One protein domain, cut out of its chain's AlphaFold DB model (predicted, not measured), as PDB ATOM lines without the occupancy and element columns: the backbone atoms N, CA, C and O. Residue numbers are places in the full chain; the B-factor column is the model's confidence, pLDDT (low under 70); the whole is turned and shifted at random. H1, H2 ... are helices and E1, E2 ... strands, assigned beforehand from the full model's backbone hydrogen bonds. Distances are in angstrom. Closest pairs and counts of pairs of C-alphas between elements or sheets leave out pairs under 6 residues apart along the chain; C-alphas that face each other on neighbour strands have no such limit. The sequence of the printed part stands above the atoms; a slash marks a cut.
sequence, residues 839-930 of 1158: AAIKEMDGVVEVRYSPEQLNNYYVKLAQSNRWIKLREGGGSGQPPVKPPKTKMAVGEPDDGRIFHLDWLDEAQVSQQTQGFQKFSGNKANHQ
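What this domain is: This is residues 839 to 930 of the 1158 residues of an uncharacterized protein of Scytonema sp. UIC 10036 (UniProt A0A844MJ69). One strongly twisted sheet of six antiparallel strands makes the body, with the short helix H2 packed over one face along E3 and the single turn H1 grazing the sheet near E1 and E6. From the E3 side a long loop, residues 877 to 890, reaches away from the sheet before the chain comes back to the edge strand E4, and residues 880 to 885 stick out free. The printed part has 92 residues, with elements in the order H1 E1 E2 E3 E4 E5 H2 E6 and the sheet in the order E4 E5 E3 E2 E1 E6. The class is mixed, helices and strands, with under half of the residues in named elements. The whole is compact, with a radius of gyration of the C-alphas of 13.7 A and spans of 42 by 29 by 24 A.

Where its parts are: The longest strands are E3, residues 870 to 876, 18.7 A, and E5, residues 901 to 907, 19.5 A. E2 is residues 859 to 864, 16.1 A, and E1 residues 847 to 852, 13.8 A. The edge strands are E4, residues 891 to 893, 6.7 A, and E6, residues 920 to 923, 10.3 A. H2 is residues 909 to 915, 9.8 A, and H1 residues 839 to 842, 5.1 A. H1 begins at C-alpha 839 (48.667, -2.518, 30.381), E3 at C-alpha 870 (38.734, 11.940, 34.456), and E6 ends at C-alpha 923 (39.973, -1.710, 36.678).

How they stand to each other: E1, E2 and E3 form a meander, each strand the antiparallel neighbour of the one before. In the hairpin of E2 and E3, at 145 degrees, N 862 and O 871 are 2.8 A apart, within hydrogen-bond range. In the hairpin of E1 and E2, at 160 degrees, N 851 and O 861 are 2.8 A apart. E5 and E3 are antiparallel at 155 degrees, with N 872 and O 905 at 2.8 A. In the hairpin of E4 and E5, N 893 and O 902 are 2.8 A apart. E6 and E1 are antiparallel at 167 degrees, with N 850 and O 922 at 2.8 A. H2 is on the sheet at a height of 8.9 A, over E3 and along the strands, at 10 degrees to E3 on the local plane; the closest C-alphas of the two are those of Trp 870 and Glu 909, 7.0 A. H1 only grazes the sheet, and its C-alpha 842 is 7.0 A from that of Ser 923. In H2 every O i to N i+4 pair is within hydrogen-bond range; H1 is too short for such a pair.

The domain as a whole: The farthest C-alphas, those of Val 884 and Gln 930, are 44.8 A apart. The printed part has no cut. The link from E3 to E4 is long, with 14 residues. The mean pLDDT of the printed part is 83.8, and it is under 70 at residues 877 to 888 and 927 to 930.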
ATOM      1  N   ALA A 839      48.077  -1.732  29.301       94.50
ATOM      2  CA  ALA A 839      48.667  -2.518  30.381       94.50
ATOM      3  C   ALA A 839      49.509  -1.638  31.316       94.50
ATOM      4  O   ALA A 839      49.345  -1.719  32.534       94.50
ATOM      5  N   ALA A 840      50.334  -0.739  30.765       95.56
ATOM      6  CA  ALA A 840      51.122   0.195  31.568       95.56
ATOM      7  C   ALA A 840      50.249   1.099  32.453       95.56
ATOM      8  O   ALA A 840      50.545   1.235  33.636       95.56
ATOM      9  N   ILE A 841      49.152   1.663  31.924       96.25
ATOM     10  CA  ILE A 841      48.197   2.463  32.712       96.25
ATOM     11  C   ILE A 841      47.589   1.615  33.839       96.25
ATOM     12  O   ILE A 841      47.531   2.067  34.980       96.25
ATOM     13  N   LYS A 842      47.158   0.378  33.559       94.62
ATOM     14  CA  LYS A 842      46.526  -0.489  34.570       94.62
ATOM     15  C   LYS A 842      47.448  -0.850  35.741       94.62
ATOM     16  O   LYS A 842      46.939  -1.084  36.834       94.62
ATOM     17  N   GLU A 843      48.763  -0.899  35.539       94.38
ATOM     18  CA  GLU A 843      49.748  -1.187  36.597       94.38
ATOM     19  C   GLU A 843      50.116   0.033  37.468       94.38
ATOM     20  O   GLU A 843      50.784  -0.106  38.504       94.38
ATOM     21  N   MET A 844      49.697   1.245  37.080       92.62
ATOM     22  CA  MET A 844      50.048   2.465  37.808       92.62
ATOM     23  C   MET A 844      49.284   2.612  39.124       92.62
ATOM     24  O   MET A 844      48.070   2.431  39.212       92.62
ATOM     25  N   ASP A 845      50.024   2.993  40.166       88.38
ATOM     26  CA  ASP A 845      49.463   3.319  41.475       88.38
ATOM     27  C   ASP A 845      48.462   4.478  41.366       88.38
ATOM     28  O   ASP A 845      48.722   5.489  40.713       88.38
ATOM     29  N   GLY A 846      47.310   4.330  42.022       89.06
ATOM     30  CA  GLY A 846      46.242   5.329  42.017       89.06
ATOM     31  C   GLY A 846      45.294   5.275  40.814       89.06
ATOM     32  O   GLY A 846      44.296   5.990  40.837       89.06
ATOM     33  N   VAL A 847      45.525   4.434  39.797       95.00
ATOM     34  CA  VAL A 847      44.534   4.202  38.726       95.00
ATOM     35  C   VAL A 847      43.386   3.334  39.249       95.00
ATOM     36  O   VAL A 847      43.604   2.221  39.725       95.00
ATOM     37  N   VAL A 848      42.156   3.843  39.141       95.62
ATOM     38  CA  VAL A 848      40.923   3.168  39.586       95.62
ATOM     39  C   VAL A 848      40.229   2.481  38.412       95.62
ATOM     40  O   VAL A 848      40.057   1.263  38.423       95.62
ATOM     41  N   GLU A 849      39.876   3.247  37.376       96.38
ATOM     42  CA  GLU A 849      39.192   2.769  36.165       96.38
ATOM     43  C   GLU A 849      39.867   3.364  34.919       96.38
ATOM     44  O   GLU A 849      40.274   4.528  34.906       96.38
ATOM     45  N   VAL A 850      39.956   2.566  33.858       96.62
ATOM     46  CA  VAL A 850      40.366   2.974  32.514       96.62
ATOM     47  C   VAL A 850      39.259   2.593  31.536       96.62
ATOM     48  O   VAL A 850      38.815   1.445  31.526       96.62
ATOM     49  N   ARG A 851      38.832   3.530  30.686       96.75
ATOM     50  CA  ARG A 851      37.954   3.254  29.538       96.75
ATOM     51  C   ARG A 851      38.738   3.402  28.240       96.75
ATOM     52  O   ARG A 851      39.452   4.389  28.053       96.75
ATOM     53  N   TYR A 852      38.593   2.424  27.352       94.31
ATOM     54  CA  TYR A 852      39.359   2.306  26.112       94.31
ATOM     55  C   TYR A 852      38.518   1.656  25.003       94.31
ATOM     56  O   TYR A 852      37.672   0.807  25.281       94.31
ATOM     57  N   SER A 853      38.752   2.042  23.747       89.50
ATOM     58  CA  SER A 853      38.147   1.398  22.576       89.50
ATOM     59  C   SER A 853      39.237   0.978  21.586       89.50
ATOM     60  O   SER A 853      40.050   1.826  21.213       89.50
ATOM     61  N   PRO A 854      39.227  -0.274  21.085       83.31
ATOM     62  CA  PRO A 854      40.098  -0.703  19.989       83.31
ATOM     63  C   PRO A 854      39.947   0.126  18.701       83.31
ATOM     64  O   PRO A 854      40.868   0.172  17.895       83.31
ATOM     65  N   GLU A 855      38.819   0.817  18.507       83.25
ATOM     66  CA  GLU A 855      38.609   1.730  17.370       83.25
ATOM     67  C   GLU A 855      39.368   3.061  17.527       83.25
ATOM     68  O   GLU A 855      39.539   3.810  16.567       83.25
ATOM     69  N   GLN A 856      39.823   3.376  18.743       84.94
ATOM     70  CA  GLN A 856      40.547   4.600  19.084       84.94
ATOM     71  C   GLN A 856      41.823   4.256  19.864       84.94
ATOM     72  O   GLN A 856      41.999   4.702  20.995       84.94
ATOM     73  N   LEU A 857      42.712   3.477  19.236       84.75
ATOM     74  CA  LEU A 857      43.917   2.875  19.837       84.75
ATOM     75  C   LEU A 857      44.782   3.819  20.698       84.75
ATOM     76  O   LEU A 857      45.410   3.361  21.645       84.75
ATOM     77  N   ASN A 858      44.790   5.121  20.399       88.31
ATOM     78  CA  ASN A 858      45.610   6.122  21.090       88.31
ATOM     79  C   ASN A 858      44.857   6.905  22.187       88.31
ATOM     80  O   ASN A 858      45.458   7.774  22.816       88.31
ATOM     81  N   ASN A 859      43.555   6.668  22.394       93.00
ATOM     82  CA  ASN A 859      42.713   7.421  23.330       93.00
ATOM     83  C   ASN A 859      42.381   6.585  24.576       93.00
ATOM     84  O   ASN A 859      41.645   5.601  24.497       93.00
ATOM     85  N   TYR A 860      42.825   7.044  25.746       95.94
ATOM     86  CA  TYR A 860      42.520   6.426  27.040       95.94
ATOM     87  C   TYR A 860      41.801   7.427  27.941       95.94
ATOM     88  O   TYR A 860      42.182   8.594  28.012       95.94
ATOM     89  N   TYR A 861      40.782   6.977  28.668       97.25
ATOM     90  CA  TYR A 861      40.106   7.784  29.683       97.25
ATOM     91  C   TYR A 861      40.401   7.158  31.039       97.25
ATOM     92  O   TYR A 861      39.982   6.034  31.295       97.25
ATOM     93  N   VAL A 862      41.148   7.860  31.888       97.50
ATOM     94  CA  VAL A 862      41.689   7.328  33.145       97.50
ATOM     95  C   VAL A 862      41.090   8.067  34.335       97.50
ATOM     96  O   VAL A 862      41.122   9.299  34.392       97.50
ATOM     97  N   LYS A 863      40.571   7.321  35.311       96.81
ATOM     98  CA  LYS A 863      40.142   7.832  36.613       96.81
ATOM     99  C   LYS A 863      41.216   7.518  37.649       96.81
ATOM    100  O   LYS A 863      41.508   6.350  37.899       96.81
ATOM    101  N   LEU A 864      41.788   8.561  38.250       94.06
ATOM    102  CA  LEU A 864      42.712   8.428  39.380       94.06
ATOM    103  C   LEU A 864      41.965   8.587  40.707       94.06
ATOM    104  O   LEU A 864      41.034   9.388  40.790       94.06
ATOM    105  N   ALA A 865      42.403   7.877  41.746       90.19
ATOM    106  CA  ALA A 865      41.811   7.910  43.085       90.19
ATOM    107  C   ALA A 865      41.852   9.317  43.711       90.19
ATOM    108  O   ALA A 865      40.897   9.758  44.339       90.19
ATOM    109  N   GLN A 866      42.947  10.045  43.483       81.69
ATOM    110  CA  GLN A 866      43.186  11.408  43.962       81.69
ATOM    111  C   GLN A 866      42.637  12.518  43.042       81.69
ATOM    112  O   GLN A 866      42.837  13.699  43.333       81.69
ATOM    113  N   SER A 867      41.987  12.157  41.928       87.81
ATOM    114  CA  SER A 867      41.481  13.088  40.909       87.81
ATOM    115  C   SER A 867      39.962  13.169  40.957       87.81
ATOM    116  O   SER A 867      39.266  12.159  40.817       87.81
ATOM    117  N   ASN A 868      39.417  14.378  41.066       89.38
ATOM    118  CA  ASN A 868      37.973  14.598  40.992       89.38
ATOM    119  C   ASN A 868      37.464  14.379  39.558       89.38
ATOM    120  O   ASN A 868      36.378  13.832  39.351       89.38
ATOM    121  N   ARG A 869      38.299  14.692  38.564       95.06
ATOM    122  CA  ARG A 869      38.008  14.516  37.135       95.06
ATOM    123  C   ARG A 869      38.554  13.211  36.558       95.06
ATOM    124  O   ARG A 869      39.362  12.517  37.177       95.06
ATOM    125  N   TRP A 870      38.101  12.896  35.355       96.81
ATOM    126  CA  TRP A 870      38.734  11.940  34.456       96.81
ATOM    127  C   TRP A 870      39.794  12.626  33.607       96.81
ATOM    128  O   TRP A 870      39.652  13.793  33.243       96.81
ATOM    129  N   ILE A 871      40.818  11.871  33.233       96.81
ATOM    130  CA  ILE A 871      41.910  12.323  32.380       96.81
ATOM    131  C   ILE A 871      41.760  11.634  31.031       96.81
ATOM    132  O   ILE A 871      41.901  10.417  30.931       96.81
ATOM    133  N   LYS A 872      41.475  12.409  29.986       96.38
ATOM    134  CA  LYS A 872      41.547  11.951  28.602       96.38
ATOM    135  C   LYS A 872      42.992  12.080  28.137       96.38
ATOM    136  O   LYS A 872      43.450  13.181  27.840       96.38
ATOM    137  N   LEU A 873      43.687  10.952  28.087       95.00
ATOM    138  CA  LEU A 873      45.001  10.813  27.481       95.00
ATOM    139  C   LEU A 873      44.842  10.537  25.991       95.00
ATOM    140  O   LEU A 873      44.045   9.684  25.592       95.00
ATOM    141  N   ARG A 874      45.628  11.228  25.171       93.94
ATOM    142  CA  ARG A 874      45.765  10.940  23.744       93.94
ATOM    143  C   ARG A 874      47.237  10.813  23.402       93.94
ATOM    144  O   ARG A 874      47.978  11.782  23.567       93.94
ATOM    145  N   GLU A 875      47.662   9.645  22.940       90.44
ATOM    146  CA  GLU A 875      49.028   9.468  22.455       90.44
ATOM    147  C   GLU A 875      49.210  10.203  21.115       90.44
ATOM    148  O   GLU A 875      48.542   9.912  20.116       90.44
ATOM    149  N   GLY A 876      50.102  11.194  21.123       77.88
ATOM    150  CA  GLY A 876      50.544  11.937  19.951       77.88
ATOM    151  C   GLY A 876      51.596  11.156  19.165       77.88
ATOM    152  O   GLY A 876      52.377  10.390  19.728       77.88
ATOM    153  N   GLY A 877      51.630  11.352  17.846       58.69
ATOM    154  CA  GLY A 877      52.525  10.612  16.960       58.69
ATOM    155  C   GLY A 877      54.006  10.895  17.224       58.69
ATOM    156  O   GLY A 877      54.544  11.881  16.731       58.69
ATOM    157  N   GLY A 878      54.690   9.981  17.918       48.56
ATOM    158  CA  GLY A 878      56.157   9.970  18.022       48.56
ATOM    159  C   GLY A 878      56.872   9.624  16.703       48.56
ATOM    160  O   GLY A 878      58.089   9.747  16.597       48.56
ATOM    161  N   SER A 879      56.131   9.217  15.667       40.62
ATOM    162  CA  SER A 879      56.639   8.739  14.375       40.62
ATOM    163  C   SER A 879      57.001   9.861  13.390       40.62
ATOM    164  O   SER A 879      56.551   9.866  12.243       40.62
ATOM    165  N   GLY A 880      57.817  10.823  13.824       42.00
ATOM    166  CA  GLY A 880      58.576  11.732  12.953       42.00
ATOM    167  C   GLY A 880      57.816  12.834  12.197       42.00
ATOM    168  O   GLY A 880      58.417  13.891  11.996       42.00
ATOM    169  N   GLN A 881      56.551  12.635  11.808       35.84
ATOM    170  CA  GLN A 881      55.731  13.633  11.110       35.84
ATOM    171  C   GLN A 881      54.960  14.530  12.096       35.84
ATOM    172  O   GLN A 881      54.206  14.008  12.919       35.84
ATOM    173  N   PRO A 882      55.104  15.867  12.018       40.38
ATOM    174  CA  PRO A 882      54.388  16.777  12.903       40.38
ATOM    175  C   PRO A 882      52.879  16.782  12.588       40.38
ATOM    176  O   PRO A 882      52.496  16.855  11.415       40.38
ATOM    177  N   PRO A 883      51.993  16.743  13.602       39.56
ATOM    178  CA  PRO A 883      50.562  16.914  13.383       39.56
ATOM    179  C   PRO A 883      50.274  18.322  12.842       39.56
ATOM    180  O   PRO A 883      50.704  19.321  13.410       39.56
ATOM    181  N   VAL A 884      49.490  18.409  11.762       41.66
ATOM    182  CA  VAL A 884      49.265  19.637  10.959       41.66
ATOM    183  C   VAL A 884      48.646  20.811  11.749       41.66
ATOM    184  O   VAL A 884      48.647  21.948  11.279       41.66
ATOM    185  N   LYS A 885      48.138  20.562  12.960       44.03
ATOM    186  CA  LYS A 885      47.855  21.558  14.005       44.03
ATOM    187  C   LYS A 885      47.918  20.870  15.373       44.03
ATOM    188  O   LYS A 885      47.368  19.771  15.488       44.03
ATOM    189  N   PRO A 886      48.484  21.502  16.419       45.19
ATOM    190  CA  PRO A 886      48.313  21.002  17.774       45.19
ATOM    191  C   PRO A 886      46.812  21.010  18.125       45.19
ATOM    192  O   PRO A 886      46.122  22.005  17.862       45.19
ATOM    193  N   PRO A 887      46.260  19.916  18.678       49.38
ATOM    194  CA  PRO A 887      44.894  19.921  19.186       49.38
ATOM    195  C   PRO A 887      44.743  20.958  20.313       49.38
ATOM    196  O   PRO A 887      45.707  21.284  20.999       49.38
ATOM    197  N   LYS A 888      43.517  21.455  20.541       67.62
ATOM    198  CA  LYS A 888      43.183  22.325  21.688       67.62
ATOM    199  C   LYS A 888      43.213  21.528  23.003       67.62
ATOM    200  O   LYS A 888      42.163  21.258  23.576       67.62
ATOM    201  N   THR A 889      44.394  21.086  23.418       78.62
ATOM    202  CA  THR A 889      44.616  20.297  24.634       78.62
ATOM    203  C   THR A 889      44.961  21.193  25.800       78.62
ATOM    204  O   THR A 889      45.715  22.148  25.621       78.62
ATOM    205  N   LYS A 890      44.485  20.863  27.002       90.38
ATOM    206  CA  LYS A 890      44.878  21.604  28.209       90.38
ATOM    207  C   LYS A 890      46.362  21.442  28.555       90.38
ATOM    208  O   LYS A 890      46.937  22.380  29.099       90.38
ATOM    209  N   MET A 891      46.982  20.300  28.247       95.25
ATOM    210  CA  MET A 891      48.414  20.063  28.481       95.25
ATOM    211  C   MET A 891      48.993  19.056  27.477       95.25
ATOM    212  O   MET A 891      48.296  18.141  27.039       95.25
ATOM    213  N   ALA A 892      50.274  19.193  27.149       94.69
ATOM    214  CA  ALA A 892      51.090  18.185  26.479       94.69
ATOM    215  C   ALA A 892      52.260  17.793  27.394       94.69
ATOM    216  O   ALA A 892      52.847  18.651  28.051       94.69
ATOM    217  N   VAL A 893      52.589  16.505  27.458       95.06
ATOM    218  CA  VAL A 893      53.658  15.944  28.296       95.06
ATOM    219  C   VAL A 893      54.441  14.917  27.488       95.06
ATOM    220  O   VAL A 893      53.856  14.066  26.823       95.06
ATOM    221  N   GLY A 894      55.764  14.956  27.585       93.56
ATOM    222  CA  GLY A 894      56.636  13.909  27.072       93.56
ATOM    223  C   GLY A 894      58.027  14.025  27.682       93.56
ATOM    224  O   GLY A 894      58.534  15.133  27.829       93.56
ATOM    225  N   GLU A 895      58.655  12.911  28.028       91.88
ATOM    226  CA  GLU A 895      60.052  12.887  28.450       91.88
ATOM    227  C   GLU A 895      60.957  13.377  27.299       91.88
ATOM    228  O   GLU A 895      60.657  13.115  26.127       91.88
ATOM    229  N   PRO A 896      62.061  14.087  27.596       87.56
ATOM    230  CA  PRO A 896      63.118  14.320  26.621       87.56
ATOM    231  C   PRO A 896      63.663  13.013  26.022       87.56
ATOM    232  O   PRO A 896      63.554  11.952  26.630       87.56
ATOM    233  N   ASP A 897      64.285  13.110  24.846       73.88
ATOM    234  CA  ASP A 897      64.932  11.997  24.135       73.88
ATOM    235  C   ASP A 897      63.996  10.789  23.877       73.88
ATOM    236  O   ASP A 897      64.050   9.737  24.523       73.88
ATOM    237  N   ASP A 898      63.125  10.946  22.877       74.19
ATOM    238  CA  ASP A 898      62.226   9.903  22.360       74.19
ATOM    239  C   ASP A 898      61.219   9.341  23.387       74.19
ATOM    240  O   ASP A 898      60.842   8.161  23.352       74.19
ATOM    241  N   GLY A 899      60.757  10.176  24.321       86.00
ATOM    242  CA  GLY A 899      59.551   9.905  25.103       86.00
ATOM    243  C   GLY A 899      58.288   9.903  24.229       86.00
ATOM    244  O   GLY A 899      58.171  10.690  23.284       86.00
ATOM    245  N   ARG A 900      57.309   9.042  24.552       91.56
ATOM    246  CA  ARG A 900      55.970   9.087  23.925       91.56
ATOM    247  C   ARG A 900      55.287  10.411  24.279       91.56
ATOM    248  O   ARG A 900      55.303  10.808  25.445       91.56
ATOM    249  N   ILE A 901      54.673  11.087  23.311       92.94
ATOM    250  CA  ILE A 901      53.941  12.333  23.572       92.94
ATOM    251  C   ILE A 901      52.535  11.988  24.058       92.94
ATOM    252  O   ILE A 901      51.792  11.301  23.363       92.94
ATOM    253  N   PHE A 902      52.135  12.528  25.203       94.81
ATOM    254  CA  PHE A 902      50.767  12.457  25.699       94.81
ATOM    255  C   PHE A 902      50.135  13.841  25.739       94.81
ATOM    256  O   PHE A 902      50.682  14.794  26.291       94.81
ATOM    257  N   HIS A 903      48.943  13.932  25.173       95.06
ATOM    258  CA  HIS A 903      48.065  15.085  25.247       95.06
ATOM    259  C   HIS A 903      46.968  14.824  26.281       95.06
ATOM    260  O   HIS A 903      46.328  13.773  26.239       95.06
ATOM    261  N   LEU A 904      46.747  15.772  27.192       95.81
ATOM    262  CA  LEU A 904      45.839  15.633  28.325       95.81
ATOM    263  C   LEU A 904      44.696  16.646  28.247       95.81
ATOM    264  O   LEU A 904      44.920  17.845  28.053       95.81
ATOM    265  N   ASP A 905      43.487  16.157  28.507       95.69
ATOM    266  CA  ASP A 905      42.300  16.954  28.809       95.69
ATOM    267  C   ASP A 905      41.591  16.395  30.052       95.69
ATOM    268  O   ASP A 905      41.620  15.190  30.299       95.69
ATOM    269  N   TRP A 906      40.925  17.257  30.825       95.81
ATOM    270  CA  TRP A 906      40.260  16.879  32.078       95.81
ATOM    271  C   TRP A 906      38.748  17.036  31.982       95.81
ATOM    272  O   TRP A 906      38.250  18.148  31.784       95.81
ATOM    273  N   LEU A 907      38.040  15.923  32.157       95.62
ATOM    274  CA  LEU A 907      36.611  15.771  31.891       95.62
ATOM    275  C   LEU A 907      35.825  15.380  33.149       95.62
ATOM    276  O   LEU A 907      36.358  14.732  34.051       95.62
ATOM    277  N   ASP A 908      34.544  15.732  33.191       94.25
ATOM    278  CA  ASP A 908      33.599  15.195  34.177       94.25
ATOM    279  C   ASP A 908      33.019  13.822  33.754       94.25
ATOM    280  O   ASP A 908      33.232  13.342  32.637       94.25
ATOM    281  N   GLU A 909      32.296  13.154  34.661       93.62
ATOM    282  CA  GLU A 909      31.702  11.829  34.407       93.62
ATOM    283  C   GLU A 909      30.663  11.840  33.272       93.62
ATOM    284  O   GLU A 909      30.540  10.849  32.551       93.62
ATOM    285  N   ALA A 910      29.928  12.941  33.078       93.31
ATOM    286  CA  ALA A 910      28.910  13.039  32.034       93.31
ATOM    287  C   ALA A 910      29.566  13.156  30.650       93.31
ATOM    288  O   ALA A 910      29.219  12.413  29.730       93.31
ATOM    289  N   GLN A 911      30.586  14.011  30.531       93.12
ATOM    290  CA  GLN A 911      31.413  14.161  29.334       93.12
ATOM    291  C   GLN A 911      32.106  12.855  28.938       93.12
ATOM    292  O   GLN A 911      32.195  12.547  27.747       93.12
ATOM    293  N   VAL A 912      32.604  12.086  29.912       92.44
ATOM    294  CA  VAL A 912      33.230  10.780  29.662       92.44
ATOM    295  C   VAL A 912      32.173   9.766  29.262       92.44
ATOM    296  O   VAL A 912      32.338   9.117  28.239       92.44
ATOM    297  N   SER A 913      31.060   9.662  29.988       90.06
ATOM    298  CA  SER A 913      29.987   8.710  29.667       90.06
ATOM    299  C   SER A 913      29.420   8.910  28.257       90.06
ATOM    300  O   SER A 913      29.148   7.926  27.573       90.06
ATOM    301  N   GLN A 914      29.329  10.159  27.785       91.00
ATOM    302  CA  GLN A 914      28.975  10.479  26.400       91.00
ATOM    303  C   GLN A 914      30.077  10.086  25.395       91.00
ATOM    304  O   GLN A 914      29.777   9.564  24.325       91.00
ATOM    305  N   GLN A 915      31.353  10.336  25.710       89.56
ATOM    306  CA  GLN A 915      32.483  10.071  24.802       89.56
ATOM    307  C   GLN A 915      32.964   8.612  24.791       89.56
ATOM    308  O   GLN A 915      33.660   8.220  23.856       89.56
ATOM    309  N   THR A 916      32.626   7.821  25.812       92.31
ATOM    310  CA  THR A 916      33.061   6.426  25.988       92.31
ATOM    311  C   THR A 916      31.902   5.430  25.894       92.31
ATOM    312  O   THR A 916      31.971   4.343  26.471       92.31
ATOM    313  N   GLN A 917      30.802   5.786  25.228       90.81
ATOM    314  CA  GLN A 917      29.698   4.854  25.005       90.81
ATOM    315  C   GLN A 917      30.188   3.671  24.151       90.81
ATOM    316  O   GLN A 917      30.765   3.866  23.086       90.81
ATOM    317  N   GLY A 918      30.002   2.441  24.643       89.62
ATOM    318  CA  GLY A 918      30.508   1.220  23.998       89.62
ATOM    319  C   GLY A 918      31.988   0.892  24.260       89.62
ATOM    320  O   GLY A 918      32.467  -0.135  23.788       89.62
ATOM    321  N   PHE A 919      32.717   1.712  25.024       95.38
ATOM    322  CA  PHE A 919      34.126   1.450  25.338       95.38
ATOM    323  C   PHE A 919      34.256   0.328  26.376       95.38
ATOM    324  O   PHE A 919      33.440   0.197  27.292       95.38
ATOM    325  N   GLN A 920      35.335  -0.445  26.272       94.88
ATOM    326  CA  GLN A 920      35.702  -1.443  27.269       94.88
ATOM    327  C   GLN A 920      36.174  -0.749  28.550       94.88
ATOM    328  O   GLN A 920      36.913   0.240  28.502       94.88
ATOM    329  N   LYS A 921      35.742  -1.276  29.699       95.75
ATOM    330  CA  LYS A 921      36.129  -0.805  31.031       95.75
ATOM    331  C   LYS A 921      37.125  -1.771  31.657       95.75
ATOM    332  O   LYS A 921      36.898  -2.978  31.655       95.75
ATOM    333  N   PHE A 922      38.181  -1.231  32.248       95.12
ATOM    334  CA  PHE A 922      39.208  -1.984  32.955       95.12
ATOM    335  C   PHE A 922      39.450  -1.356  34.324       95.12
ATOM    336  O   PHE A 922      39.685  -0.153  34.412       95.12
ATOM    337  N   SER A 923      39.447  -2.156  35.385       93.12
ATOM    338  CA  SER A 923      39.973  -1.710  36.678       93.12
ATOM    339  C   SER A 923      41.497  -1.584  36.608       93.12
ATOM    340  O   SER A 923      42.154  -2.353  35.896       93.12
ATOM    341  N   GLY A 924      42.071  -0.655  37.375       89.75
ATOM    342  CA  GLY A 924      43.503  -0.687  37.670       89.75
ATOM    343  C   GLY A 924      43.854  -1.962  38.442       89.75
ATOM    344  O   GLY A 924      43.117  -2.375  39.337       89.75
ATOM    345  N   ASN A 925      44.984  -2.597  38.134       85.00
ATOM    346  CA  ASN A 925      45.381  -3.868  38.749       85.00
ATOM    347  C   ASN A 925      45.657  -3.713  40.259       85.00
ATOM    348  O   ASN A 925      45.516  -4.665  41.026       85.00
ATOM    349  N   LYS A 926      45.958  -2.484  40.704       75.75
ATOM    350  CA  LYS A 926      46.115  -2.104  42.116       75.75
ATOM    351  C   LYS A 926      44.861  -1.481  42.747       75.75
ATOM    352  O   LYS A 926      44.878  -1.204  43.942       75.75
ATOM    353  N   ALA A 927      43.760  -1.318  42.004       63.94
ATOM    354  CA  ALA A 927      42.499  -0.780  42.535       63.94
ATOM    355  C   ALA A 927      41.849  -1.694  43.597       63.94
ATOM    356  O   ALA A 927      41.043  -1.235  44.398       63.94
ATOM    357  N   ASN A 928      42.236  -2.977  43.641       48.78
ATOM    358  CA  ASN A 928      41.811  -3.936  44.667       48.78
ATOM    359  C   ASN A 928      42.616  -3.854  45.979       48.78
ATOM    360  O   ASN A 928      42.320  -4.588  46.924       48.78
ATOM    361  N   HIS A 929      43.615  -2.974  46.090       49.22
ATOM    362  CA  HIS A 929      44.039  -2.533  47.413       49.22
ATOM    363  C   HIS A 929      42.970  -1.583  47.953       49.22
ATOM    364  O   HIS A 929      42.836  -0.463  47.463       49.22
ATOM    365  N   GLN A 930      42.217  -2.065  48.955       44.97
ATOM    366  CA  GLN A 930      41.329  -1.253  49.797       44.97
ATOM    367  C   GLN A 930      41.971   0.109  50.064       44.97
ATOM    368  O   GLN A 930      43.171   0.147  50.357       44.97
TER     369      GLN A 930